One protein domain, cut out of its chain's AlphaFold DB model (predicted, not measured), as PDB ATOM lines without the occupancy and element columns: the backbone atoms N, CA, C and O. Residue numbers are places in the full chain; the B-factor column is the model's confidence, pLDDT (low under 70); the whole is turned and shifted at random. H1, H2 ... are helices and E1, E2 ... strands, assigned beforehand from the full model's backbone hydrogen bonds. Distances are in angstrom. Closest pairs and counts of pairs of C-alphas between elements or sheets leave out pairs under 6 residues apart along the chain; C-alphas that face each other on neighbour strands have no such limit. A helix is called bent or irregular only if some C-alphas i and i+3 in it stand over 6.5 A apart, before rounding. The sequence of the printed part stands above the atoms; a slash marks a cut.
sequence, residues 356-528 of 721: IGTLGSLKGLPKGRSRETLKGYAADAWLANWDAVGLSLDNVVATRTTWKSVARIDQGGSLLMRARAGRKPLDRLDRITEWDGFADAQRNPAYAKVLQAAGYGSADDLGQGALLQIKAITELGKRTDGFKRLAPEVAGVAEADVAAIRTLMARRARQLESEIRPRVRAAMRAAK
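This is residues 356 to 528 of the 721 residues of the protein "NAD(+)--protein-arginine ADP-ribosyltransferase" of Alphaproteobacteria bacterium (UniProt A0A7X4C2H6). A kinked helix, H1, forms the core, between a small three-stranded sheet on one side and a long helical hairpin, H5 and H6, on the other. The short helix H3 and the helix H4 pack on a further side of H1, and long loops fill much of the rest; the start of H6, with the loop before it, sticks out at residues 491 to 496. The 173 printed residues include six named helices and three named strands, in the order E1 H1 E2 E3 H2 H3 H4 H5 H6; the sheet has the order E1 - E2 - E3, all antiparallel. The class is mostly helix. The whole is compact, with a radius of gyration of the C-alphas of 16.2 A and spans of 45 by 38 by 32 A.

E1, residues 356 to 358, is an edge strand and the antiparallel neighbour of E2, residues 396 to 399, at 169 degrees; N 356 and O 398 are 3.0 A apart, within hydrogen-bond range. E2 is the inner strand and forms a hairpin with E3, residues 406 to 408, the other edge strand; N 397 and O 407 are 2.9 A apart, within hydrogen-bond range. H1, residues 367 to 382, is on one face of this sheet, an arrangement in two layers, one of strands and one of helix. Its height over the sheet is 9.0 A, and it lies over E2 and E3, slantwise to the strands at 43 degrees to E2 on the local plane. The closest C-alphas of H1 and E3 are those of Thr 373 and Val 406, 6.3 A apart. H1 is the hub, touching four helices. With residues 377 to 381 it touches H3, residues 434 to 437, closest at the C-alphas of Ala 381 and Glu 434, 5.1 A. With residues 367 to 374 it touches H4, residues 445 to 454, at a steep tilt of 52 degrees, opposite ways; the closest C-alphas are those of Lys 367 and Ala 454, 4.7 A. With residues 375 to 379 it touches H5, residues 464 to 479, at a steep tilt of 43 degrees, the same way; the closest C-alphas are those of Ala 378 and Gln 469, 6.0 A. H5 forms a helical hairpin with H6, residues 495 to 527, at a shallow tilt of 30 degrees, opposite ways; the closest C-alphas are those of Thr 474 and Ala 509, 6.2 A. H6 also touches H1, closest at Arg 508 and Trp 382, C-alphas 5.7 A apart. H2, residues 426 to 429, is close to H6 but not clearly touching, with the C-alphas of Leu 429 and Leu 504 7.1 A apart. Every O i to N i+4 pair is within hydrogen-bond range in H4 and H5, against 8 of 12 in H1 and 26 of 29 in H6; H2 and H3 are too short for such a pair.

E1 begins at C-alpha 356, (54.722, 75.897, 78.849). H1 is 23.8 A long from C-alpha 367 at (64.811, 78.339, 92.123); it is irregular, with C-alphas 375 and 378 7.8 A apart, and has a kink of 44 degrees near residue 376. E1, E2 and E3 measure 7.3, 9.3 and 7.0 A, H2 and H3 5.2 and 4.6 A, H4 14.3 A and H5 22.5 A. H6 is 46.0 A long and ends at C-alpha 527, (68.135, 84.088, 111.874); it has a kink of 31 degrees near residue 512.

The two C-alphas farthest apart are those of Gly 492 and Lys 528, 52.3 A. The printed part has no cut. The links H1 to E2, E3 to H2 and H5 to H6 are long. The mean pLDDT of the printed part is 88.1; 15 residues are under 70, among them 400 to 404 and 419 to 421.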
ATOM      1  N   ILE A 356      53.731  76.661  79.629       82.62
ATOM      2  CA  ILE A 356      54.722  75.897  78.849       82.62
ATOM      3  C   ILE A 356      54.869  74.439  79.301       82.62
ATOM      4  O   ILE A 356      55.561  73.664  78.652       82.62
ATOM      5  N   GLY A 357      54.259  74.079  80.427       87.50
ATOM      6  CA  GLY A 357      54.296  72.737  81.001       87.50
ATOM      7  C   GLY A 357      54.043  72.757  82.505       87.50
ATOM      8  O   GLY A 357      53.989  73.822  83.130       87.50
ATOM      9  N   THR A 358      53.898  71.573  83.097       93.75
ATOM     10  CA  THR A 358      53.859  71.425  84.555       93.75
ATOM     11  C   THR A 358      55.229  71.712  85.156       93.75
ATOM     12  O   THR A 358      56.256  71.561  84.489       93.75
ATOM     13  N   LEU A 359      55.275  72.095  86.427       92.81
ATOM     14  CA  LEU A 359      56.520  72.356  87.142       92.81
ATOM     15  C   LEU A 359      57.437  71.117  87.147       92.81
ATOM     16  O   LEU A 359      58.650  71.262  87.017       92.81
ATOM     17  N   GLY A 360      56.859  69.914  87.225       92.31
ATOM     18  CA  GLY A 360      57.571  68.636  87.153       92.31
ATOM     19  C   GLY A 360      58.087  68.246  85.770       92.31
ATOM     20  O   GLY A 360      59.053  67.494  85.680       92.31
ATOM     21  N   SER A 361      57.494  68.778  84.697       92.62
ATOM     22  CA  SER A 361      57.952  68.528  83.320       92.62
ATOM     23  C   SER A 361      59.203  69.325  82.930       92.62
ATOM     24  O   SER A 361      59.818  69.065  81.896       92.62
ATOM     25  N   LEU A 362      59.591  70.311  83.742       87.19
ATOM     26  CA  LEU A 362      60.739  71.163  83.462       87.19
ATOM     27  C   LEU A 362      62.061  70.426  83.692       87.19
ATOM     28  O   LEU A 362      62.187  69.564  84.562       87.19
ATOM     29  N   LYS A 363      63.098  70.836  82.954       83.94
ATOM     30  CA  LYS A 363      64.463  70.368  83.201       83.94
ATOM     31  C   LYS A 363      64.960  70.914  84.545       83.94
ATOM     32  O   LYS A 363      65.382  72.066  84.642       83.94
ATOM     33  N   GLY A 364      64.927  70.064  85.568       84.75
ATOM     34  CA  GLY A 364      65.221  70.457  86.946       84.75
ATOM     35  C   GLY A 364      64.108  71.316  87.555       84.75
ATOM     36  O   GLY A 364      63.079  71.558  86.935       84.75
ATOM     37  N   LEU A 365      64.317  71.779  88.789       87.75
ATOM     38  CA  LEU A 365      63.346  72.606  89.507       87.75
ATOM     39  C   LEU A 365      63.911  74.024  89.713       87.75
ATOM     40  O   LEU A 365      64.713  74.228  90.627       87.75
ATOM     41  N   PRO A 366      63.562  75.008  88.856       86.69
ATOM     42  CA  PRO A 366      64.183  76.328  88.892       86.69
ATOM     43  C   PRO A 366      63.877  77.080  90.189       86.69
ATOM     44  O   PRO A 366      62.714  77.304  90.521       86.69
ATOM     45  N   LYS A 367      64.920  77.586  90.859       83.62
ATOM     46  CA  LYS A 367      64.811  78.339  92.123       83.62
ATOM     47  C   LYS A 367      63.785  79.477  92.076       83.62
ATOM     48  O   LYS A 367      63.059  79.684  93.045       83.62
ATOM     49  N   GLY A 368      63.717  80.212  90.961       76.62
ATOM     50  CA  GLY A 368      62.752  81.300  90.767       76.62
ATOM     51  C   GLY A 368      61.298  80.822  90.800       76.62
ATOM     52  O   GLY A 368      60.495  81.386  91.535       76.62
ATOM     53  N   ARG A 369      60.989  79.734  90.082       85.12
ATOM     54  CA  ARG A 369      59.647  79.128  90.060       85.12
ATOM     55  C   ARG A 369      59.299  78.491  91.395       85.12
ATOM     56  O   ARG A 369      58.190  78.672  91.871       85.12
ATOM     57  N   SER A 370      60.262  77.849  92.057       91.25
ATOM     58  CA  SER A 370      60.059  77.329  93.411       91.25
ATOM     59  C   SER A 370      59.705  78.436  94.402       91.25
ATOM     60  O   SER A 370      58.764  78.293  95.175       91.25
ATOM     61  N   ARG A 371      60.411  79.574  94.355       82.50
ATOM     62  CA  ARG A 371      60.090  80.745  95.186       82.50
ATOM     63  C   ARG A 371      58.708  81.312  94.879       82.50
ATOM     64  O   ARG A 371      58.017  81.711  95.810       82.50
ATOM     65  N   GLU A 372      58.305  81.332  93.610       82.81
ATOM     66  CA  GLU A 372      56.968  81.776  93.218       82.81
ATOM     67  C   GLU A 372      55.879  80.822  93.728       82.81
ATOM     68  O   GLU A 372      54.906  81.276  94.326       82.81
ATOM     69  N   THR A 373      56.077  79.503  93.613       95.06
ATOM     70  CA  THR A 373      55.166  78.492  94.175       95.06
ATOM     71  C   THR A 373      54.965  78.709  95.676       95.06
ATOM     72  O   THR A 373      53.829  78.704  96.158       95.06
ATOM     73  N   LEU A 374      56.041  78.994  96.419       95.88
ATOM     74  CA  LEU A 374      56.000  79.225  97.869       95.88
ATOM     75  C   LEU A 374      55.280  80.521  98.287       95.88
ATOM     76  O   LEU A 374      54.969  80.678  99.470       95.88
ATOM     77  N   LYS A 375      54.932  81.424  97.356       87.00
ATOM     78  CA  LYS A 375      54.052  82.568  97.664       87.00
ATOM     79  C   LYS A 375      52.626  82.151  98.036       87.00
ATOM     80  O   LYS A 375      51.899  82.969  98.585       87.00
ATOM     81  N   GLY A 376      52.235  80.906  97.757       94.06
ATOM     82  CA  GLY A 376      50.957  80.340  98.195       94.06
ATOM     83  C   GLY A 376      51.052  79.336  99.342       94.06
ATOM     84  O   GLY A 376      50.057  78.683  99.624       94.06
ATOM     85  N   TYR A 377      52.197  79.215 100.026       98.19
ATOM     86  CA  TYR A 377      52.398  78.229 101.099       98.19
ATOM     87  C   TYR A 377      51.340  78.304 102.206       98.19
ATOM     88  O   TYR A 377      50.728  77.300 102.570       98.19
ATOM     89  N   ALA A 378      51.082  79.507 102.727       97.56
ATOM     90  CA  ALA A 378      50.075  79.694 103.764       97.56
ATOM     91  C   ALA A 378      48.657  79.469 103.229       97.56
ATOM     92  O   ALA A 378      47.801  79.031 103.990       97.56
ATOM     93  N   ALA A 379      48.407  79.739 101.943       98.19
ATOM     94  CA  ALA A 379      47.116  79.489 101.308       98.19
ATOM     95  C   ALA A 379      46.852  77.983 101.156       98.19
ATOM     96  O   ALA A 379      45.772  77.518 101.509       98.19
ATOM     97  N   ASP A 380      47.855  77.214 100.728       98.12
ATOM     98  CA  ASP A 380      47.781  75.754 100.612       98.12
ATOM     99  C   ASP A 380      47.527  75.107 101.979       98.12
ATOM    100  O   ASP A 380      46.644  74.256 102.123       98.12
ATOM    101  N   ALA A 381      48.233  75.581 103.010       97.56
ATOM    102  CA  ALA A 381      48.008  75.156 104.385       97.56
ATOM    103  C   ALA A 381      46.617  75.579 104.888       97.56
ATOM    104  O   ALA A 381      45.895  74.777 105.474       97.56
ATOM    105  N   TRP A 382      46.191  76.817 104.644       97.88
ATOM    106  CA  TRP A 382      44.883  77.327 105.061       97.88
ATOM    107  C   TRP A 382      43.720  76.543 104.445       97.88
ATOM    108  O   TRP A 382      42.793  76.176 105.166       97.88
ATOM    109  N   LEU A 383      43.810  76.208 103.158       97.06
ATOM    110  CA  LEU A 383      42.804  75.437 102.423       97.06
ATOM    111  C   LEU A 383      42.912  73.921 102.657       97.06
ATOM    112  O   LEU A 383      42.178  73.160 102.029       97.06
ATOM    113  N   ALA A 384      43.803  73.472 103.549       95.56
ATOM    114  CA  ALA A 384      44.064  72.059 103.836       95.56
ATOM    115  C   ALA A 384      44.381  71.239 102.568       95.56
ATOM    116  O   ALA A 384      43.940  70.093 102.428       95.56
ATOM    117  N   ASN A 385      45.087  71.837 101.603       95.31
ATOM    118  CA  ASN A 385      45.367  71.222 100.311       95.31
ATOM    119  C   ASN A 385      46.733  70.523 100.315       95.31
ATOM    120  O   ASN A 385      47.748  71.099  99.931       95.31
ATOM    121  N   TRP A 386      46.751  69.260 100.741       93.12
ATOM    122  CA  TRP A 386      47.973  68.447 100.780       93.12
ATOM    123  C   TRP A 386      48.569  68.127  99.409       93.12
ATOM    124  O   TRP A 386      49.756  67.816  99.320       93.12
ATOM    125  N   ASP A 387      47.761  68.225  98.358       92.00
ATOM    126  CA  ASP A 387      48.154  67.910  96.988       92.00
ATOM    127  C   ASP A 387      48.367  69.177  96.144       92.00
ATOM    128  O   ASP A 387      48.413  69.111  94.923       92.00
ATOM    129  N   ALA A 388      48.528  70.350  96.773       94.88
ATOM    130  CA  ALA A 388      48.597  71.636  96.071       94.88
ATOM    131  C   ALA A 388      49.678  71.709  94.978       94.88
ATOM    132  O   ALA A 388      49.500  72.411  93.984       94.88
ATOM    133  N   VAL A 389      50.791  70.984  95.147       96.00
ATOM    134  CA  VAL A 389      51.854  70.888  94.134       96.00
ATOM    135  C   VAL A 389      51.770  69.626  93.274       96.00
ATOM    136  O   VAL A 389      52.343  69.617  92.192       96.00
ATOM    137  N   GLY A 390      51.024  68.602  93.695       94.06
ATOM    138  CA  GLY A 390      50.971  67.293  93.043       94.06
ATOM    139  C   GLY A 390      52.194  66.427  93.356       94.06
ATOM    140  O   GLY A 390      53.314  66.927  93.509       94.06
ATOM    141  N   LEU A 391      52.001  65.107  93.436       91.44
ATOM    142  CA  LEU A 391      53.077  64.145  93.732       91.44
ATOM    143  C   LEU A 391      54.247  64.237  92.743       91.44
ATOM    144  O   LEU A 391      55.396  64.013  93.127       91.44
ATOM    145  N   SER A 392      53.958  64.570  91.483       92.69
ATOM    146  CA  SER A 392      54.957  64.718  90.421       92.69
ATOM    147  C   SER A 392      55.172  66.177  90.013       92.69
ATOM    148  O   SER A 392      55.712  66.431  88.939       92.69
ATOM    149  N   LEU A 393      54.796  67.138  90.868       95.12
ATOM    150  CA  LEU A 393      54.828  68.575  90.567       95.12
ATOM    151  C   LEU A 393      53.955  68.954  89.355       95.12
ATOM    152  O   LEU A 393      54.311  69.817  88.548       95.12
ATOM    153  N   ASP A 394      52.833  68.260  89.206       93.62
ATOM    154  CA  ASP A 394      51.901  68.324  88.084       93.62
ATOM    155  C   ASP A 394      50.685  69.229  88.328       93.62
ATOM    156  O   ASP A 394      50.106  69.727  87.365       93.62
ATOM    157  N   ASN A 395      50.373  69.558  89.588       95.62
ATOM    158  CA  ASN A 395      49.259  70.459  89.931       95.62
ATOM    159  C   ASN A 395      49.642  71.948  89.890       95.62
ATOM    160  O   ASN A 395      48.799  72.829  90.093       95.62
ATOM    161  N   VAL A 396      50.913  72.237  89.597       95.88
ATOM    162  CA  VAL A 396      51.432  73.586  89.366       95.88
ATOM    163  C   VAL A 396      52.031  73.648  87.969       95.88
ATOM    164  O   VAL A 396      52.863  72.818  87.607       95.88
ATOM    165  N   VAL A 397      51.648  74.655  87.191       92.56
ATOM    166  CA  VAL A 397      52.188  74.902  85.847       92.56
ATOM    167  C   VAL A 397      53.082  76.125  85.828       92.56
ATOM    168  O   VAL A 397      52.878  77.069  86.586       92.56
ATOM    169  N   ALA A 398      54.069  76.114  84.940       85.88
ATOM    170  CA  ALA A 398      54.885  77.277  84.640       85.88
ATOM    171  C   ALA A 398      54.209  78.128  83.562       85.88
ATOM    172  O   ALA A 398      54.119  77.704  82.405       85.88
ATOM    173  N   THR A 399      53.737  79.315  83.935       77.75
ATOM    174  CA  THR A 399      52.943  80.158  83.033       77.75
ATOM    175  C   THR A 399      53.821  80.949  82.073       77.75
ATOM    176  O   THR A 399      55.013  81.151  82.322       77.75
ATOM    177  N   ARG A 400      53.250  81.359  80.934       68.75
ATOM    178  CA  ARG A 400      53.955  82.191  79.937       68.75
ATOM    179  C   ARG A 400      54.052  83.661  80.347       68.75
ATOM    180  O   ARG A 400      54.856  84.392  79.785       68.75
ATOM    181  N   THR A 401      53.301  84.058  81.374       50.91
ATOM    182  CA  THR A 401      53.230  85.415  81.920       50.91
ATOM    183  C   THR A 401      54.616  85.969  82.260       50.91
ATOM    184  O   THR A 401      54.942  87.090  81.898       50.91
ATOM    185  N   THR A 402      55.462  85.216  82.961       47.44
ATOM    186  CA  THR A 402      56.865  85.577  83.193       47.44
ATOM    187  C   THR A 402      57.711  84.313  83.311       47.44
ATOM    188  O   THR A 402      57.216  83.254  83.689       47.44
ATOM    189  N   TRP A 403      59.028  84.409  83.117       54.91
ATOM    190  CA  TRP A 403      59.903  83.234  83.235       54.91
ATOM    191  C   TRP A 403      59.819  82.525  84.609       54.91
ATOM    192  O   TRP A 403      60.066  81.317  84.690       54.91
ATOM    193  N   LYS A 404      59.438  83.246  85.679       54.59
ATOM    194  CA  LYS A 404      59.306  82.733  87.056       54.59
ATOM    195  C   LYS A 404      57.868  82.408  87.481       54.59
ATOM    196  O   LYS A 404      57.711  81.794  88.531       54.59
ATOM    197  N   SER A 405      56.851  82.834  86.730       73.56
ATOM    198  CA  SER A 405      55.458  82.733  87.174       73.56
ATOM    199  C   SER A 405      54.951  81.299  87.136       73.56
ATOM    200  O   SER A 405      55.369  80.476  86.316       73.56
ATOM    201  N   VAL A 406      54.052  81.008  88.071       87.44
ATOM    202  CA  VAL A 406      53.434  79.699  88.219       87.44
ATOM    203  C   VAL A 406      51.956  79.854  88.536       87.44
ATOM    204  O   VAL A 406      51.563  80.817  89.196       87.44
ATOM    205  N   ALA A 407      51.164  78.864  88.137       89.44
ATOM    206  CA  ALA A 407      49.753  78.785  88.468       89.44
ATOM    207  C   ALA A 407      49.401  77.438  89.081       89.44
ATOM    208  O   ALA A 407      49.929  76.400  88.682       89.44
ATOM    209  N   ARG A 408      48.479  77.466  90.039       95.38
ATOM    210  CA  ARG A 408      47.892  76.286  90.674       95.38
ATOM    211  C   ARG A 408      46.667  75.865  89.869       95.38
ATOM    212  O   ARG A 408      45.723  76.640  89.775       95.38
ATOM    213  N   ILE A 409      46.678  74.668  89.287       93.12
ATOM    214  CA  ILE A 409      45.660  74.253  88.301       93.12
ATOM    215  C   ILE A 409      44.737  73.126  88.769       93.12
ATOM    216  O   ILE A 409      43.687  72.926  88.162       93.12
ATOM    217  N   ASP A 410      45.075  72.430  89.858       91.81
ATOM    218  CA  ASP A 410      44.225  71.378  90.425       91.81
ATOM    219  C   ASP A 410      43.996  71.566  91.929       91.81
ATOM    220  O   ASP A 410      44.928  71.465  92.726       91.81
ATOM    221  N   GLN A 411      42.745  71.857  92.307       93.62
ATOM    222  CA  GLN A 411      42.337  72.052  93.706       93.62
ATOM    223  C   GLN A 411      41.302  71.020  94.171       93.62
ATOM    224  O   GLN A 411      40.645  71.232  95.193       93.62
ATOM    225  N   GLY A 412      41.160  69.893  93.462       88.38
ATOM    226  CA  GLY A 412      40.166  68.860  93.779       88.38
ATOM    227  C   GLY A 412      40.379  68.176  95.139       88.38
ATOM    228  O   GLY A 412      39.445  67.586  95.680       88.38
ATOM    229  N   GLY A 413      41.589  68.273  95.710       90.06
ATOM    230  CA  GLY A 413      41.955  67.786  97.048       90.06
ATOM    231  C   GLY A 413      41.948  68.853  98.153       90.06
ATOM    232  O   GLY A 413      42.488  68.623  99.241       90.06
ATOM    233  N   SER A 414      41.384  70.031  97.895       93.94
ATOM    234  CA  SER A 414      41.291  71.122  98.870       93.94
ATOM    235  C   SER A 414      40.080  70.973  99.805       93.94
ATOM    236  O   SER A 414      39.185  70.152  99.593       93.94
ATOM    237  N   LEU A 415      40.066  71.757 100.885       95.31
ATOM    238  CA  LEU A 415      38.949  71.886 101.822       95.31
ATOM    239  C   LEU A 415      38.486  70.518 102.350       95.31
ATOM    240  O   LEU A 415      39.275  69.801 102.967       95.31
ATOM    241  N   LEU A 416      37.233  70.139 102.093       94.75
ATOM    242  CA  LEU A 416      36.620  68.915 102.609       94.75
ATOM    243  C   LEU A 416      37.069  67.639 101.883       94.75
ATOM    244  O   LEU A 416      36.731  66.556 102.345       94.75
ATOM    245  N   MET A 417      37.818  67.733 100.778       93.19
ATOM    246  CA  MET A 417      38.037  66.606  99.861       93.19
ATOM    247  C   MET A 417      39.478  66.114  99.818       93.19
ATOM    248  O   MET A 417      40.413  66.867 100.065       93.19
ATOM    249  N   ARG A 418      39.668  64.830  99.502       86.94
ATOM    250  CA  ARG A 418      40.974  64.199  99.248       86.94
ATOM    251  C   ARG A 418      41.271  64.152  97.743       86.94
ATOM    252  O   ARG A 418      40.359  64.049  96.933       86.94
ATOM    253  N   ALA A 419      42.555  64.139  97.375       68.56
ATOM    254  CA  ALA A 419      43.010  64.171  95.978       68.56
ATOM    255  C   ALA A 419      42.540  62.986  95.099       68.56
ATOM    256  O   ALA A 419      42.400  63.142  93.893       68.56
ATOM    257  N   ARG A 420      42.252  61.810  95.685       67.94
ATOM    258  CA  ARG A 420      41.786  60.594  94.975       67.94
ATOM    259  C   ARG A 420      40.313  60.243  95.255       67.94
ATOM    260  O   ARG A 420      39.969  59.068  95.287       67.94
ATOM    261  N   ALA A 421      39.487  61.269  95.465       65.94
ATOM    262  CA  ALA A 421      38.093  61.199  95.919       65.94
ATOM    263  C   ALA A 421      37.912  60.786  97.397       65.94
ATOM    264  O   ALA A 421      38.771  60.157  98.023       65.94
ATOM    265  N   GLY A 422      36.785  61.214  97.975       84.12
ATOM    266  CA  GLY A 422      36.407  60.983  99.372       84.12
ATOM    267  C   GLY A 422      36.631  62.183 100.301       84.12
ATOM    268  O   GLY A 422      37.505  63.027 100.086       84.12
ATOM    269  N   ARG A 423      35.835  62.238 101.376       91.94
ATOM    270  CA  ARG A 423      35.834  63.340 102.348       91.94
ATOM    271  C   ARG A 423      36.967  63.214 103.376       91.94
ATOM    272  O   ARG A 423      37.352  62.120 103.805       91.94
ATOM    273  N   LYS A 424      37.523  64.350 103.796       90.75
ATOM    274  CA  LYS A 424      38.439  64.450 104.936       90.75
ATOM    275  C   LYS A 424      37.631  64.379 106.243       90.75
ATOM    276  O   LYS A 424      36.580  65.011 106.327       90.75
ATOM    277  N   PRO A 425      38.110  63.654 107.269       86.88
ATOM    278  CA  PRO A 425      37.500  63.687 108.596       86.88
ATOM    279  C   PRO A 425      37.554  65.112 109.160       86.88
ATOM    280  O   PRO A 425      38.638  65.693 109.231       86.88
ATOM    281  N   LEU A 426      36.399  65.688 109.506       82.25
ATOM    282  CA  LEU A 426      36.295  67.097 109.913       82.25
ATOM    283  C   LEU A 426      37.097  67.403 111.188       82.25
ATOM    284  O   LEU A 426      37.709  68.462 111.285       82.25
ATOM    285  N   ASP A 427      37.165  66.449 112.116       78.75
ATOM    286  CA  ASP A 427      37.952  66.508 113.356       78.75
ATOM    287  C   ASP A 427      39.458  66.681 113.099       78.75
ATOM    288  O   ASP A 427      40.171  67.321 113.873       78.75
ATOM    289  N   ARG A 428      39.959  66.157 111.975       74.69
ATOM    290  CA  ARG A 428      41.371  66.281 111.582       74.69
ATOM    291  C   ARG A 428      41.698  67.602 110.900       74.69
ATOM    292  O   ARG A 428      42.872  67.892 110.678       74.69
ATOM    293  N   LEU A 429      40.689  68.403 110.568       80.12
ATOM    294  CA  LEU A 429      40.864  69.679 109.883       80.12
ATOM    295  C   LEU A 429      40.995  70.878 110.830       80.12
ATOM    296  O   LEU A 429      41.335  71.975 110.381       80.12
ATOM    297  N   ASP A 430      40.792  70.657 112.129       77.06
ATOM    298  CA  ASP A 430      40.893  71.668 113.186       77.06
ATOM    299  C   ASP A 430      42.339  72.080 113.518       77.06
ATOM    300  O   ASP A 430      42.550  72.899 114.410       77.06
ATOM    301  N   ARG A 431      43.360  71.525 112.849       86.00
ATOM    302  CA  ARG A 431      44.772  71.898 113.048       86.00
ATOM    303  C   ARG A 431      45.495  72.101 111.724       86.00
ATOM    304  O   ARG A 431      45.267  71.370 110.759       86.00
ATOM    305  N   ILE A 432      46.420  73.058 111.705       93.38
ATOM    306  CA  ILE A 432      47.328  73.282 110.575       93.38
ATOM    307  C   ILE A 432      48.540  72.366 110.736       93.38
ATOM    308  O   ILE A 432      49.536  72.722 111.356       93.38
ATOM    309  N   THR A 433      48.437  71.162 110.182       93.44
ATOM    310  CA  THR A 433      49.527  70.167 110.181       93.44
ATOM    311  C   THR A 433      50.401  70.274 108.929       93.44
ATOM    312  O   THR A 433      51.567  69.882 108.930       93.44
ATOM    313  N   GLU A 434      49.840  70.873 107.886       95.75
ATOM    314  CA  GLU A 434      50.413  71.184 106.584       95.75
ATOM    315  C   GLU A 434      51.658  72.058 106.705       95.75
ATOM    316  O   GLU A 434      52.616  71.850 105.972       95.75
ATOM    317  N   TRP A 435      51.670  73.005 107.652       96.19
ATOM    318  CA  TRP A 435      52.764  73.968 107.784       96.19
ATOM    319  C   TRP A 435      54.118  73.283 107.955       96.19
ATOM    320  O   TRP A 435      55.064  73.613 107.249       96.19
ATOM    321  N   ASP A 436      54.188  72.286 108.836       95.50
ATOM    322  CA  ASP A 436      55.395  71.483 109.044       95.50
ATOM    323  C   ASP A 436      55.423  70.261 108.109       95.50
ATOM    324  O   ASP A 436      56.483  69.805 107.692       95.50
ATOM    325  N   GLY A 437      54.253  69.719 107.760       96.00
ATOM    326  CA  GLY A 437      54.130  68.519 106.935       96.00
ATOM    327  C   GLY A 437      54.534  68.686 105.475       96.00
ATOM    328  O   GLY A 437      55.035  67.735 104.885       96.00
ATOM    329  N   PHE A 438      54.363  69.873 104.896       96.75
ATOM    330  CA  PHE A 438      54.821  70.169 103.538       96.75
ATOM    331  C   PHE A 438      56.348  70.263 103.452       96.75
ATOM    332  O   PHE A 438      56.924  69.913 102.427       96.75
ATOM    333  N   ALA A 439      57.012  70.718 104.517       93.12
ATOM    334  CA  ALA A 439      58.472  70.802 104.575       93.12
ATOM    335  C   ALA A 439      59.137  69.444 104.874       93.12
ATOM    336  O   ALA A 439      60.337  69.278 104.659       93.12
ATOM    337  N   ASP A 440      58.370  68.469 105.355       95.38
ATOM    338  CA  ASP A 440      58.858  67.146 105.723       95.38
ATOM    339  C   ASP A 440      58.904  66.214 104.503       95.38
ATOM    340  O   ASP A 440      57.872  65.794 103.978       95.38
ATOM    341  N   ALA A 441      60.112  65.846 104.072       94.06
ATOM    342  CA  ALA A 441      60.326  65.003 102.897       94.06
ATOM    343  C   ALA A 441      59.744  63.581 103.023       94.06
ATOM    344  O   ALA A 441      59.520  62.935 102.000       94.06
ATOM    345  N   GLN A 442      59.483  63.087 104.239       94.56
ATOM    346  CA  GLN A 442      58.828  61.791 104.444       94.56
ATOM    347  C   GLN A 442      57.308  61.895 104.302       94.56
ATOM    348  O   GLN A 442      56.668  60.951 103.842       94.56
ATOM    349  N   ARG A 443      56.723  63.038 104.684       94.12
ATOM    350  CA  ARG A 443      55.270  63.269 104.615       94.12
ATOM    351  C   ARG A 443      54.825  63.859 103.281       94.12
ATOM    352  O   ARG A 443      53.775  63.467 102.777       94.12
ATOM    353  N   ASN A 444      55.596  64.779 102.707       95.44
ATOM    354  CA  ASN A 444      55.313  65.398 101.415       95.44
ATOM    355  C   ASN A 444      56.611  65.651 100.615       95.44
ATOM    356  O   ASN A 444      57.122  66.775 100.578       95.44
ATOM    357  N   PRO A 445      57.157  64.620  99.942       95.81
ATOM    358  CA  PRO A 445      58.428  64.729  99.225       95.81
ATOM    359  C   PRO A 445      58.396  65.765  98.093       95.81
ATOM    360  O   PRO A 445      59.398  66.438  97.844       95.81
ATOM    361  N   ALA A 446      57.256  65.922  97.414       95.62
ATOM    362  CA  ALA A 446      57.110  66.876  96.318       95.62
ATOM    363  C   ALA A 446      57.216  68.321  96.821       95.62
ATOM    364  O   ALA A 446      57.993  69.118  96.289       95.62
ATOM    365  N   TYR A 447      56.487  68.648  97.888       96.31
ATOM    366  CA  TYR A 447      56.484  69.991  98.454       96.31
ATOM    367  C   TYR A 447      57.830  70.321  99.125       96.31
ATOM    368  O   TYR A 447      58.396  71.392  98.878       96.31
ATOM    369  N   ALA A 448      58.423  69.373  99.858       96.25
ATOM    370  CA  ALA A 448      59.751  69.530 100.453       96.25
ATOM    371  C   ALA A 448      60.827  69.823  99.389       96.25
ATOM    372  O   ALA A 448      61.684  70.688  99.583       96.25
ATOM    373  N   LYS A 449      60.736  69.185  98.212       96.06
ATOM    374  CA  LYS A 449      61.625  69.453  97.069       96.06
ATOM    375  C   LYS A 449      61.490  70.887  96.543       96.06
ATOM    376  O   LYS A 449      62.500  71.503  96.199       96.06
ATOM    377  N   VAL A 450      60.274  71.444  96.500       97.19
ATOM    378  CA  VAL A 450      60.043  72.858  96.141       97.19
ATOM    379  C   VAL A 450      60.706  73.784  97.158       97.19
ATOM    380  O   VAL A 450      61.404  74.724  96.770       97.19
ATOM    381  N   LEU A 451      60.540  73.494  98.449       96.19
ATOM    382  CA  LEU A 451      61.112  74.282  99.539       96.19
ATOM    383  C   LEU A 451      62.652  74.293  99.486       96.19
ATOM    384  O   LEU A 451      63.271  75.364  99.461       96.19
ATOM    385  N   GLN A 452      63.260  73.115  99.320       95.00
ATOM    386  CA  GLN A 452      64.706  72.952  99.175       95.00
ATOM    387  C   GLN A 452      65.245  73.670  97.927       95.00
ATOM    388  O   GLN A 452      66.226  74.410  98.013       95.00
ATOM    389  N   ALA A 453      64.588  73.521  96.771       94.19
ATOM    390  CA  ALA A 453      65.002  74.182  95.531       94.19
ATOM    391  C   ALA A 453      64.930  75.719  95.617       94.19
ATOM    392  O   ALA A 453      65.699  76.421  94.957       94.19
ATOM    393  N   ALA A 454      64.034  76.262  96.446       90.50
ATOM    394  CA  ALA A 454      63.950  77.695  96.720       90.50
ATOM    395  C   ALA A 454      65.050  78.208  97.675       90.50
ATOM    396  O   ALA A 454      65.304  79.424  97.715       90.50
ATOM    397  N   GLY A 455      65.740  77.296  98.368       88.38
ATOM    398  CA  GLY A 455      66.820  77.569  99.315       88.38
ATOM    399  C   GLY A 455      66.356  77.766 100.758       88.38
ATOM    400  O   GLY A 455      67.005  78.519 101.477       88.38
ATOM    401  N   TYR A 456      65.246  77.145 101.157       89.25
ATOM    402  CA  TYR A 456      64.740  77.175 102.532       89.25
ATOM    403  C   TYR A 456      64.877  75.787 103.172       89.25
ATOM    404  O   TYR A 456      64.769  74.780 102.471       89.25
ATOM    405  N   GLY A 457      65.138  75.735 104.481       86.00
ATOM    406  CA  GLY A 457      65.218  74.490 105.253       86.00
ATOM    407  C   GLY A 457      63.909  74.147 105.967       86.00
ATOM    408  O   GLY A 457      63.630  72.979 106.214       86.00
ATOM    409  N   SER A 458      63.088  75.156 106.258       92.38
ATOM    410  CA  SER A 458      61.773  75.019 106.877       92.38
ATOM    411  C   SER A 458      60.764  76.031 106.324       92.38
ATOM    412  O   SER A 458      61.120  77.001 105.650       92.38
ATOM    413  N   ALA A 459      59.486  75.827 106.641       92.94
ATOM    414  CA  ALA A 459      58.431  76.798 106.363       92.94
ATOM    415  C   ALA A 459      58.639  78.129 107.104       92.94
ATOM    416  O   ALA A 459      58.299  79.194 106.585       92.94
ATOM    417  N   ASP A 460      59.223  78.079 108.303       94.06
ATOM    418  CA  ASP A 460      59.451  79.260 109.135       94.06
ATOM    419  C   ASP A 460      60.531  80.181 108.521       94.06
ATOM    420  O   ASP A 460      60.469  81.405 108.677       94.06
ATOM    421  N   ASP A 461      61.437  79.625 107.705       87.31
ATOM    422  CA  ASP A 461      62.474  80.369 106.970       87.31
ATOM    423  C   ASP A 461      61.909  81.268 105.858       87.31
ATOM    424  O   ASP A 461      62.596  82.175 105.381       87.31
ATOM    425  N   LEU A 462      60.646  81.068 105.454       82.38
ATOM    426  CA  LEU A 462      59.953  81.971 104.524       82.38
ATOM    427  C   LEU A 462      59.823  83.393 105.101       82.38
ATOM    428  O   LEU A 462      59.646  84.361 104.350       82.38
ATOM    429  N   GLY A 463      59.902  83.529 106.430       79.31
ATOM    430  CA  GLY A 463      60.036  84.795 107.135       79.31
ATOM    431  C   GLY A 463      58.966  85.818 106.755       79.31
ATOM    432  O   GLY A 463      57.763  85.570 106.857       79.31
ATOM    433  N   GLN A 464      59.399  86.991 106.285       68.38
ATOM    434  CA  GLN A 464      58.486  88.081 105.932       68.38
ATOM    435  C   GLN A 464      57.478  87.671 104.847       68.38
ATOM    436  O   GLN A 464      56.334  88.122 104.884       68.38
ATOM    437  N   GLY A 465      57.871  86.796 103.914       65.88
ATOM    438  CA  GLY A 465      56.975  86.286 102.878       65.88
ATOM    439  C   GLY A 465      55.791  85.522 103.469       65.88
ATOM    440  O   GLY A 465      54.653  85.769 103.079       65.88
ATOM    441  N   ALA A 466      56.032  84.667 104.466       82.12
ATOM    442  CA  ALA A 466      54.977  83.950 105.182       82.12
ATOM    443  C   ALA A 466      54.061  84.901 105.975       82.12
ATOM    444  O   ALA A 466      52.839  84.772 105.915       82.12
ATOM    445  N   LEU A 467      54.626  85.902 106.663       69.44
ATOM    446  CA  LEU A 467      53.838  86.892 107.415       69.44
ATOM    447  C   LEU A 467      52.885  87.694 106.513       69.44
ATOM    448  O   LEU A 467      51.762  87.997 106.920       69.44
ATOM    449  N   LEU A 468      53.319  88.027 105.293       65.94
ATOM    450  CA  LEU A 468      52.482  88.711 104.304       65.94
ATOM    451  C   LEU A 468      51.331  87.826 103.817       65.94
ATOM    452  O   LEU A 468      50.206  88.310 103.716       65.94
ATOM    453  N   GLN A 469      51.586  86.538 103.574       89.12
ATOM    454  CA  GLN A 469      50.539  85.597 103.167       89.12
ATOM    455  C   GLN A 469      49.479  85.417 104.263       89.12
ATOM    456  O   GLN A 469      48.285  85.493 103.979       89.12
ATOM    457  N   ILE A 470      49.902  85.251 105.522       83.75
ATOM    458  CA  ILE A 470      48.988  85.136 106.673       83.75
ATOM    459  C   ILE A 470      48.107  86.386 106.779       83.75
ATOM    460  O   ILE A 470      46.884  86.282 106.854       83.75
ATOM    461  N   LYS A 471      48.717  87.575 106.688       74.69
ATOM    462  CA  LYS A 471      47.976  88.842 106.698       74.69
ATOM    463  C   LYS A 471      46.968  88.921 105.547       74.69
ATOM    464  O   LYS A 471      45.839  89.344 105.774       74.69
ATOM    465  N   ALA A 472      47.350  88.517 104.335       68.06
ATOM    466  CA  ALA A 472      46.460  88.538 103.175       68.06
ATOM    467  C   ALA A 472      45.220  87.650 103.379       68.06
ATOM    468  O   ALA A 472      44.112  88.073 103.057       68.06
ATOM    469  N   ILE A 473      45.381  86.469 103.987       88.88
ATOM    470  CA  ILE A 473      44.267  85.572 104.341       88.88
ATOM    471  C   ILE A 473      43.353  86.221 105.390       88.88
ATOM    472  O   ILE A 473      42.128  86.200 105.249       88.88
ATOM    473  N   THR A 474      43.929  86.855 106.413       84.62
ATOM    474  CA  THR A 474      43.169  87.582 107.441       84.62
ATOM    475  C   THR A 474      42.358  88.739 106.847       84.62
ATOM    476  O   THR A 474      41.177  88.895 107.162       84.62
ATOM    477  N   GLU A 475      42.954  89.539 105.959       72.38
ATOM    478  CA  GLU A 475      42.256  90.639 105.276       72.38
ATOM    479  C   GLU A 475      41.196  90.134 104.288       72.38
ATOM    480  O   GLU A 475      40.112  90.720 104.194       72.38
ATOM    481  N   LEU A 476      41.451  89.010 103.609       82.69
ATOM    482  CA  LEU A 476      40.454  88.342 102.774       82.69
ATOM    483  C   LEU A 476      39.224  87.946 103.602       82.69
ATOM    484  O   LEU A 476      38.097  88.210 103.185       82.69
ATOM    485  N   GLY A 477      39.421  87.391 104.800       86.25
ATOM    486  CA  GLY A 477      38.324  87.060 105.713       86.25
ATOM    487  C   GLY A 477      37.484  88.277 106.098       86.25
ATOM    488  O   GLY A 477      36.256  88.210 106.069       86.25
ATOM    489  N   LYS A 478      38.121  89.420 106.384       76.75
ATOM    490  CA  LYS A 478      37.417  90.669 106.724       76.75
ATOM    491  C   LYS A 478      36.582  91.201 105.559       76.75
ATOM    492  O   LYS A 478      35.413  91.525 105.750       76.75
ATOM    493  N   ARG A 479      37.151  91.270 104.349       84.00
ATOM    494  CA  ARG A 479      36.456  91.844 103.177       84.00
ATOM    495  C   ARG A 479      35.339  90.953 102.621       84.00
ATOM    496  O   ARG A 479      34.513  91.423 101.844       84.00
ATOM    497  N   THR A 480      35.299  89.682 103.027       85.69
ATOM    498  CA  THR A 480      34.322  88.683 102.561       85.69
ATOM    499  C   THR A 480      33.295  88.276 103.619       85.69
ATOM    500  O   THR A 480      32.654  87.237 103.467       85.69
ATOM    501  N   ASP A 481      33.121  89.086 104.670       90.50
ATOM    502  CA  ASP A 481      32.233  88.801 105.810       90.50
ATOM    503  C   ASP A 481      32.507  87.423 106.438       90.50
ATOM    504  O   ASP A 481      31.670  86.521 106.432       90.50
ATOM    505  N   GLY A 482      33.741  87.216 106.903       87.81
ATOM    506  CA  GLY A 482      34.156  85.943 107.491       87.81
ATOM    507  C   GLY A 482      34.118  84.791 106.487       87.81
ATOM    508  O   GLY A 482      33.738  83.680 106.851       87.81
ATOM    509  N   PHE A 483      34.498  85.060 105.233       96.69
ATOM    510  CA  PHE A 483      34.494  84.117 104.108       96.69
ATOM    511  C   PHE A 483      33.117  83.712 103.562       96.69
ATOM    512  O   PHE A 483      33.060  82.900 102.637       96.69
ATOM    513  N   LYS A 484      32.009  84.301 104.033       94.94
ATOM    514  CA  LYS A 484      30.673  84.017 103.478       94.94
ATOM    515  C   LYS A 484      30.550  84.396 102.005       94.94
ATOM    516  O   LYS A 484      29.991  83.627 101.234       94.94
ATOM    517  N   ARG A 485      31.105  85.545 101.607       91.94
ATOM    518  CA  ARG A 485      31.125  85.966 100.194       91.94
ATOM    519  C   ARG A 485      32.099  85.136  99.361       91.94
ATOM    520  O   ARG A 485      31.885  84.929  98.177       91.94
ATOM    521  N   LEU A 486      33.173  84.635  99.970       93.50
ATOM    522  CA  LEU A 486      34.136  83.792  99.263       93.50
ATOM    523  C   LEU A 486      33.535  82.422  98.911       93.50
ATOM    524  O   LEU A 486      33.775  81.914  97.817       93.50
ATOM    525  N   ALA A 487      32.742  81.872  99.832       97.12
ATOM    526  CA  ALA A 487      32.014  80.615  99.713       97.12
ATOM    527  C   ALA A 487      30.493  80.874  99.816       97.12
ATOM    528  O   ALA A 487      29.920  80.645 100.890       97.12
ATOM    529  N   PRO A 488      29.849  81.410  98.758       95.69
ATOM    530  CA  PRO A 488      28.420  81.727  98.748       95.69
ATOM    531  C   PRO A 488      27.552  80.461  98.733       95.69
ATOM    532  O   PRO A 488      28.001  79.390  98.345       95.69
ATOM    533  N   GLU A 489      26.290  80.577  99.135       95.25
ATOM    534  CA  GLU A 489      25.339  79.474  98.953       95.25
ATOM    535  C   GLU A 489      25.037  79.257  97.469       95.25
ATOM    536  O   GLU A 489      24.937  80.210  96.698       95.25
ATOM    537  N   VAL A 490      24.919  77.987  97.077       94.25
ATOM    538  CA  VAL A 490      24.666  77.561  95.700       94.25
ATOM    539  C   VAL A 490      23.632  76.442  95.725       94.25
ATOM    540  O   VAL A 490      23.819  75.438  96.414       94.25
ATOM    541  N   ALA A 491      22.554  76.589  94.953       93.31
ATOM    542  CA  ALA A 491      21.524  75.559  94.842       93.31
ATOM    543  C   ALA A 491      22.133  74.223  94.374       93.31
ATOM    544  O   ALA A 491      22.941  74.195  93.446       93.31
ATOM    545  N   GLY A 492      21.763  73.105  94.998       92.88
ATOM    546  CA  GLY A 492      22.342  71.787  94.693       92.88
ATOM    547  C   GLY A 492      23.655  71.469  95.422       92.88
ATOM    548  O   GLY A 492      24.198  70.382  95.228       92.88
ATOM    549  N   VAL A 493      24.148  72.368  96.283       96.44
ATOM    550  CA  VAL A 493      25.198  72.088  97.278       96.44
ATOM    551  C   VAL A 493      24.559  72.080  98.666       96.44
ATOM    552  O   VAL A 493      23.789  72.978  98.998       96.44
ATOM    553  N   ALA A 494      24.864  71.075  99.490       96.56
ATOM    554  CA  ALA A 494      24.287  70.976 100.827       96.56
ATOM    555  C   ALA A 494      24.732  72.147 101.723       96.56
ATOM    556  O   ALA A 494      25.923  72.445 101.830       96.56
ATOM    557  N   GLU A 495      23.788  72.765 102.437       96.56
ATOM    558  CA  GLU A 495      24.064  73.882 103.357       96.56
ATOM    559  C   GLU A 495      25.110  73.516 104.422       96.56
ATOM    560  O   GLU A 495      25.982  74.322 104.754       96.56
ATOM    561  N   ALA A 496      25.078  72.269 104.906       95.94
ATOM    562  CA  ALA A 496      26.050  71.744 105.862       95.94
ATOM    563  C   ALA A 496      27.489  71.759 105.313       95.94
ATOM    564  O   ALA A 496      28.425  72.062 106.055       95.94
ATOM    565  N   ASP A 497      27.676  71.500 104.015       96.38
ATOM    566  CA  ASP A 497      28.996  71.513 103.376       96.38
ATOM    567  C   ASP A 497      29.516  72.942 103.203       96.38
ATOM    568  O   ASP A 497      30.679  73.230 103.502       96.38
ATOM    569  N   VAL A 498      28.639  73.872 102.810       97.44
ATOM    570  CA  VAL A 498      28.965  75.305 102.745       97.44
ATOM    571  C   VAL A 498      29.364  75.826 104.132       97.44
ATOM    572  O   VAL A 498      30.388  76.503 104.278       97.44
ATOM    573  N   ALA A 499      28.600  75.476 105.170       95.88
ATOM    574  CA  ALA A 499      28.882  75.853 106.553       95.88
ATOM    575  C   ALA A 499      30.201  75.252 107.070       95.88
ATOM    576  O   ALA A 499      30.983  75.955 107.724       95.88
ATOM    577  N   ALA A 500      30.487  73.987 106.745       95.56
ATOM    578  CA  ALA A 500      31.740  73.325 107.098       95.56
ATOM    579  C   ALA A 500      32.947  74.009 106.434       95.56
ATOM    580  O   ALA A 500      33.929  74.306 107.118       95.56
ATOM    581  N   ILE A 501      32.854  74.352 105.143       96.56
ATOM    582  CA  ILE A 501      33.896  75.087 104.403       96.56
ATOM    583  C   ILE A 501      34.159  76.465 105.025       96.56
ATOM    584  O   ILE A 501      35.310  76.812 105.302       96.56
ATOM    585  N   ARG A 502      33.106  77.245 105.307       96.44
ATOM    586  CA  ARG A 502      33.227  78.567 105.956       96.44
ATOM    587  C   ARG A 502      33.876  78.450 107.340       96.44
ATOM    588  O   ARG A 502      34.795  79.206 107.665       96.44
ATOM    589  N   THR A 503      33.439  77.475 108.138       94.81
ATOM    590  CA  THR A 503      33.952  77.239 109.496       94.81
ATOM    591  C   THR A 503      35.424  76.843 109.484       94.81
ATOM    592  O   THR A 503      36.212  77.404 110.251       94.81
ATOM    593  N   LEU A 504      35.804  75.931 108.587       95.50
ATOM    594  CA  LEU A 504      37.183  75.519 108.351       95.50
ATOM    595  C   LEU A 504      38.073  76.731 108.051       95.50
ATOM    596  O   LEU A 504      39.044  76.980 108.767       95.50
ATOM    597  N   MET A 505      37.725  77.503 107.017       97.06
ATOM    598  CA  MET A 505      38.507  78.664 106.587       97.06
ATOM    599  C   MET A 505      38.669  79.684 107.718       97.06
ATOM    600  O   MET A 505      39.776  80.170 107.957       97.06
ATOM    601  N   ALA A 506      37.593  79.972 108.455       95.81
ATOM    602  CA  ALA A 506      37.620  80.908 109.574       95.81
ATOM    603  C   ALA A 506      38.506  80.425 110.734       95.81
ATOM    604  O   ALA A 506      39.264  81.216 111.298       95.81
ATOM    605  N   ARG A 507      38.426  79.140 111.100       94.62
ATOM    606  CA  ARG A 507      39.251  78.551 112.167       94.62
ATOM    607  C   ARG A 507      40.727  78.556 111.794       94.62
ATOM    608  O   ARG A 507      41.540  79.064 112.562       94.62
ATOM    609  N   ARG A 508      41.058  78.086 110.594       96.50
ATOM    610  CA  ARG A 508      42.447  77.980 110.134       96.50
ATOM    611  C   ARG A 508      43.088  79.355 109.928       96.50
ATOM    612  O   ARG A 508      44.238  79.545 110.308       96.50
ATOM    613  N   ALA A 509      42.342  80.354 109.450       96.31
ATOM    614  CA  ALA A 509      42.839  81.734 109.396       96.31
ATOM    615  C   ALA A 509      43.223  82.267 110.793       96.31
ATOM    616  O   ALA A 509      44.271  82.891 110.947       96.31
ATOM    617  N   ARG A 510      42.427  81.965 111.833       94.94
ATOM    618  CA  ARG A 510      42.779  82.323 113.219       94.94
ATOM    619  C   ARG A 510      44.031  81.599 113.706       94.94
ATOM    620  O   ARG A 510      44.875  82.244 114.311       94.94
ATOM    621  N   GLN A 511      44.177  80.309 113.410       95.19
ATOM    622  CA  GLN A 511      45.357  79.529 113.809       95.19
ATOM    623  C   GLN A 511      46.643  80.020 113.143       95.19
ATOM    624  O   GLN A 511      47.682  80.101 113.798       95.19
ATOM    625  N   LEU A 512      46.582  80.417 111.867       96.62
ATOM    626  CA  LEU A 512      47.717  81.063 111.209       96.62
ATOM    627  C   LEU A 512      48.178  82.313 111.977       96.62
ATOM    628  O   LEU A 512      49.378  82.513 112.162       96.62
ATOM    629  N   GLU A 513      47.246  83.133 112.463       92.12
ATOM    630  CA  GLU A 513      47.555  84.337 113.243       92.12
ATOM    631  C   GLU A 513      48.023  84.038 114.674       92.12
ATOM    632  O   GLU A 513      48.962  84.676 115.152       92.12
ATOM    633  N   SER A 514      47.385  83.095 115.373       88.19
ATOM    634  CA  SER A 514      47.651  82.841 116.794       88.19
ATOM    635  C   SER A 514      48.819  81.890 117.049       88.19
ATOM    636  O   SER A 514      49.467  82.011 118.084       88.19
ATOM    637  N   GLU A 515      49.100  80.962 116.133       93.38
ATOM    638  CA  GLU A 515      50.086  79.890 116.334       93.38
ATOM    639  C   GLU A 515      51.280  80.020 115.379       93.38
ATOM    640  O   GLU A 515      52.431  79.996 115.817       93.38
ATOM    641  N   ILE A 516      51.032  80.214 114.080       96.12
ATOM    642  CA  ILE A 516      52.099  80.209 113.065       96.12
ATOM    643  C   ILE A 516      52.830  81.555 112.987       96.12
ATOM    644  O   ILE A 516      54.060  81.605 112.983       96.12
ATOM    645  N   ARG A 517      52.104  82.676 112.970       87.31
ATOM    646  CA  ARG A 517      52.701  84.016 112.877       87.31
ATOM    647  C   ARG A 517      53.729  84.301 113.990       87.31
ATOM    648  O   ARG A 517      54.782  84.864 113.666       87.31
ATOM    649  N   PRO A 518      53.504  83.937 115.271       85.81
ATOM    650  CA  PRO A 518      54.527  84.054 116.311       85.81
ATOM    651  C   PRO A 518      55.758  83.173 116.059       85.81
ATOM    652  O   PRO A 518      56.875  83.657 116.242       85.81
ATOM    653  N   ARG A 519      55.573  81.929 115.587       92.94
ATOM    654  CA  ARG A 519      56.674  81.004 115.249       92.94
ATOM    655  C   ARG A 519      57.586  81.579 114.164       92.94
ATOM    656  O   ARG A 519      58.790  81.695 114.379       92.94
ATOM    657  N   VAL A 520      57.010  82.059 113.060       85.12
ATOM    658  CA  VAL A 520      57.765  82.694 111.961       85.12
ATOM    659  C   VAL A 520      58.530  83.928 112.454       85.12
ATOM    660  O   VAL A 520      59.695  84.129 112.114       85.12
ATOM    661  N   ARG A 521      57.911  84.758 113.308       79.12
ATOM    662  CA  ARG A 521      58.592  85.913 113.920       79.12
ATOM    663  C   ARG A 521      59.773  85.493 114.796       79.12
ATOM    664  O   ARG A 521      60.797  86.170 114.761       79.12
ATOM    665  N   ALA A 522      59.638  84.412 115.562       79.88
ATOM    666  CA  ALA A 522      60.721  83.882 116.383       79.88
ATOM    667  C   ALA A 522      61.885  83.373 115.514       79.88
ATOM    668  O   ALA A 522      63.027  83.766 115.750       79.88
ATOM    669  N   ALA A 523      61.599  82.620 114.447       82.81
ATOM    670  CA  ALA A 523      62.613  82.155 113.497       82.81
ATOM    671  C   ALA A 523      63.351  83.320 112.814       82.81
ATOM    672  O   ALA A 523      64.580  83.338 112.753       82.81
ATOM    673  N   MET A 524      62.625  84.361 112.385       79.50
ATOM    674  CA  MET A 524      63.234  85.575 111.828       79.50
ATOM    675  C   MET A 524      64.136  86.307 112.828       79.50
ATOM    676  O   MET A 524      65.120  86.922 112.416       79.50
ATOM    677  N   ARG A 525      63.800  86.282 114.125       70.00
ATOM    678  CA  ARG A 525      64.648  86.863 115.176       70.00
ATOM    679  C   ARG A 525      65.936  86.054 115.326       70.00
ATOM    680  O   ARG A 525      67.018  86.627 115.189       70.00
ATOM    681  N   ALA A 526      65.822  84.737 115.472       70.25
ATOM    682  CA  ALA A 526      66.972  83.839 115.557       70.25
ATOM    683  C   ALA A 526      67.915  83.991 114.344       70.25
ATOM    684  O   ALA A 526      69.112  84.229 114.507       70.25
ATOM    685  N   ALA A 527      67.368  83.981 113.120       66.06
ATOM    686  CA  ALA A 527      68.135  84.088 111.874       66.06
ATOM    687  C   ALA A 527      68.856  85.437 111.695       66.06
ATOM    688  O   ALA A 527      69.925  85.498 111.088       66.06
ATOM    689  N   LYS A 528      68.310  86.530 112.243       57.53
ATOM    690  CA  LYS A 528      68.957  87.855 112.244       57.53
ATOM    691  C   LYS A 528      70.061  87.992 113.302       57.53
ATOM    692  O   LYS A 528      70.641  89.068 113.436       57.53
TER     693      LYS A 528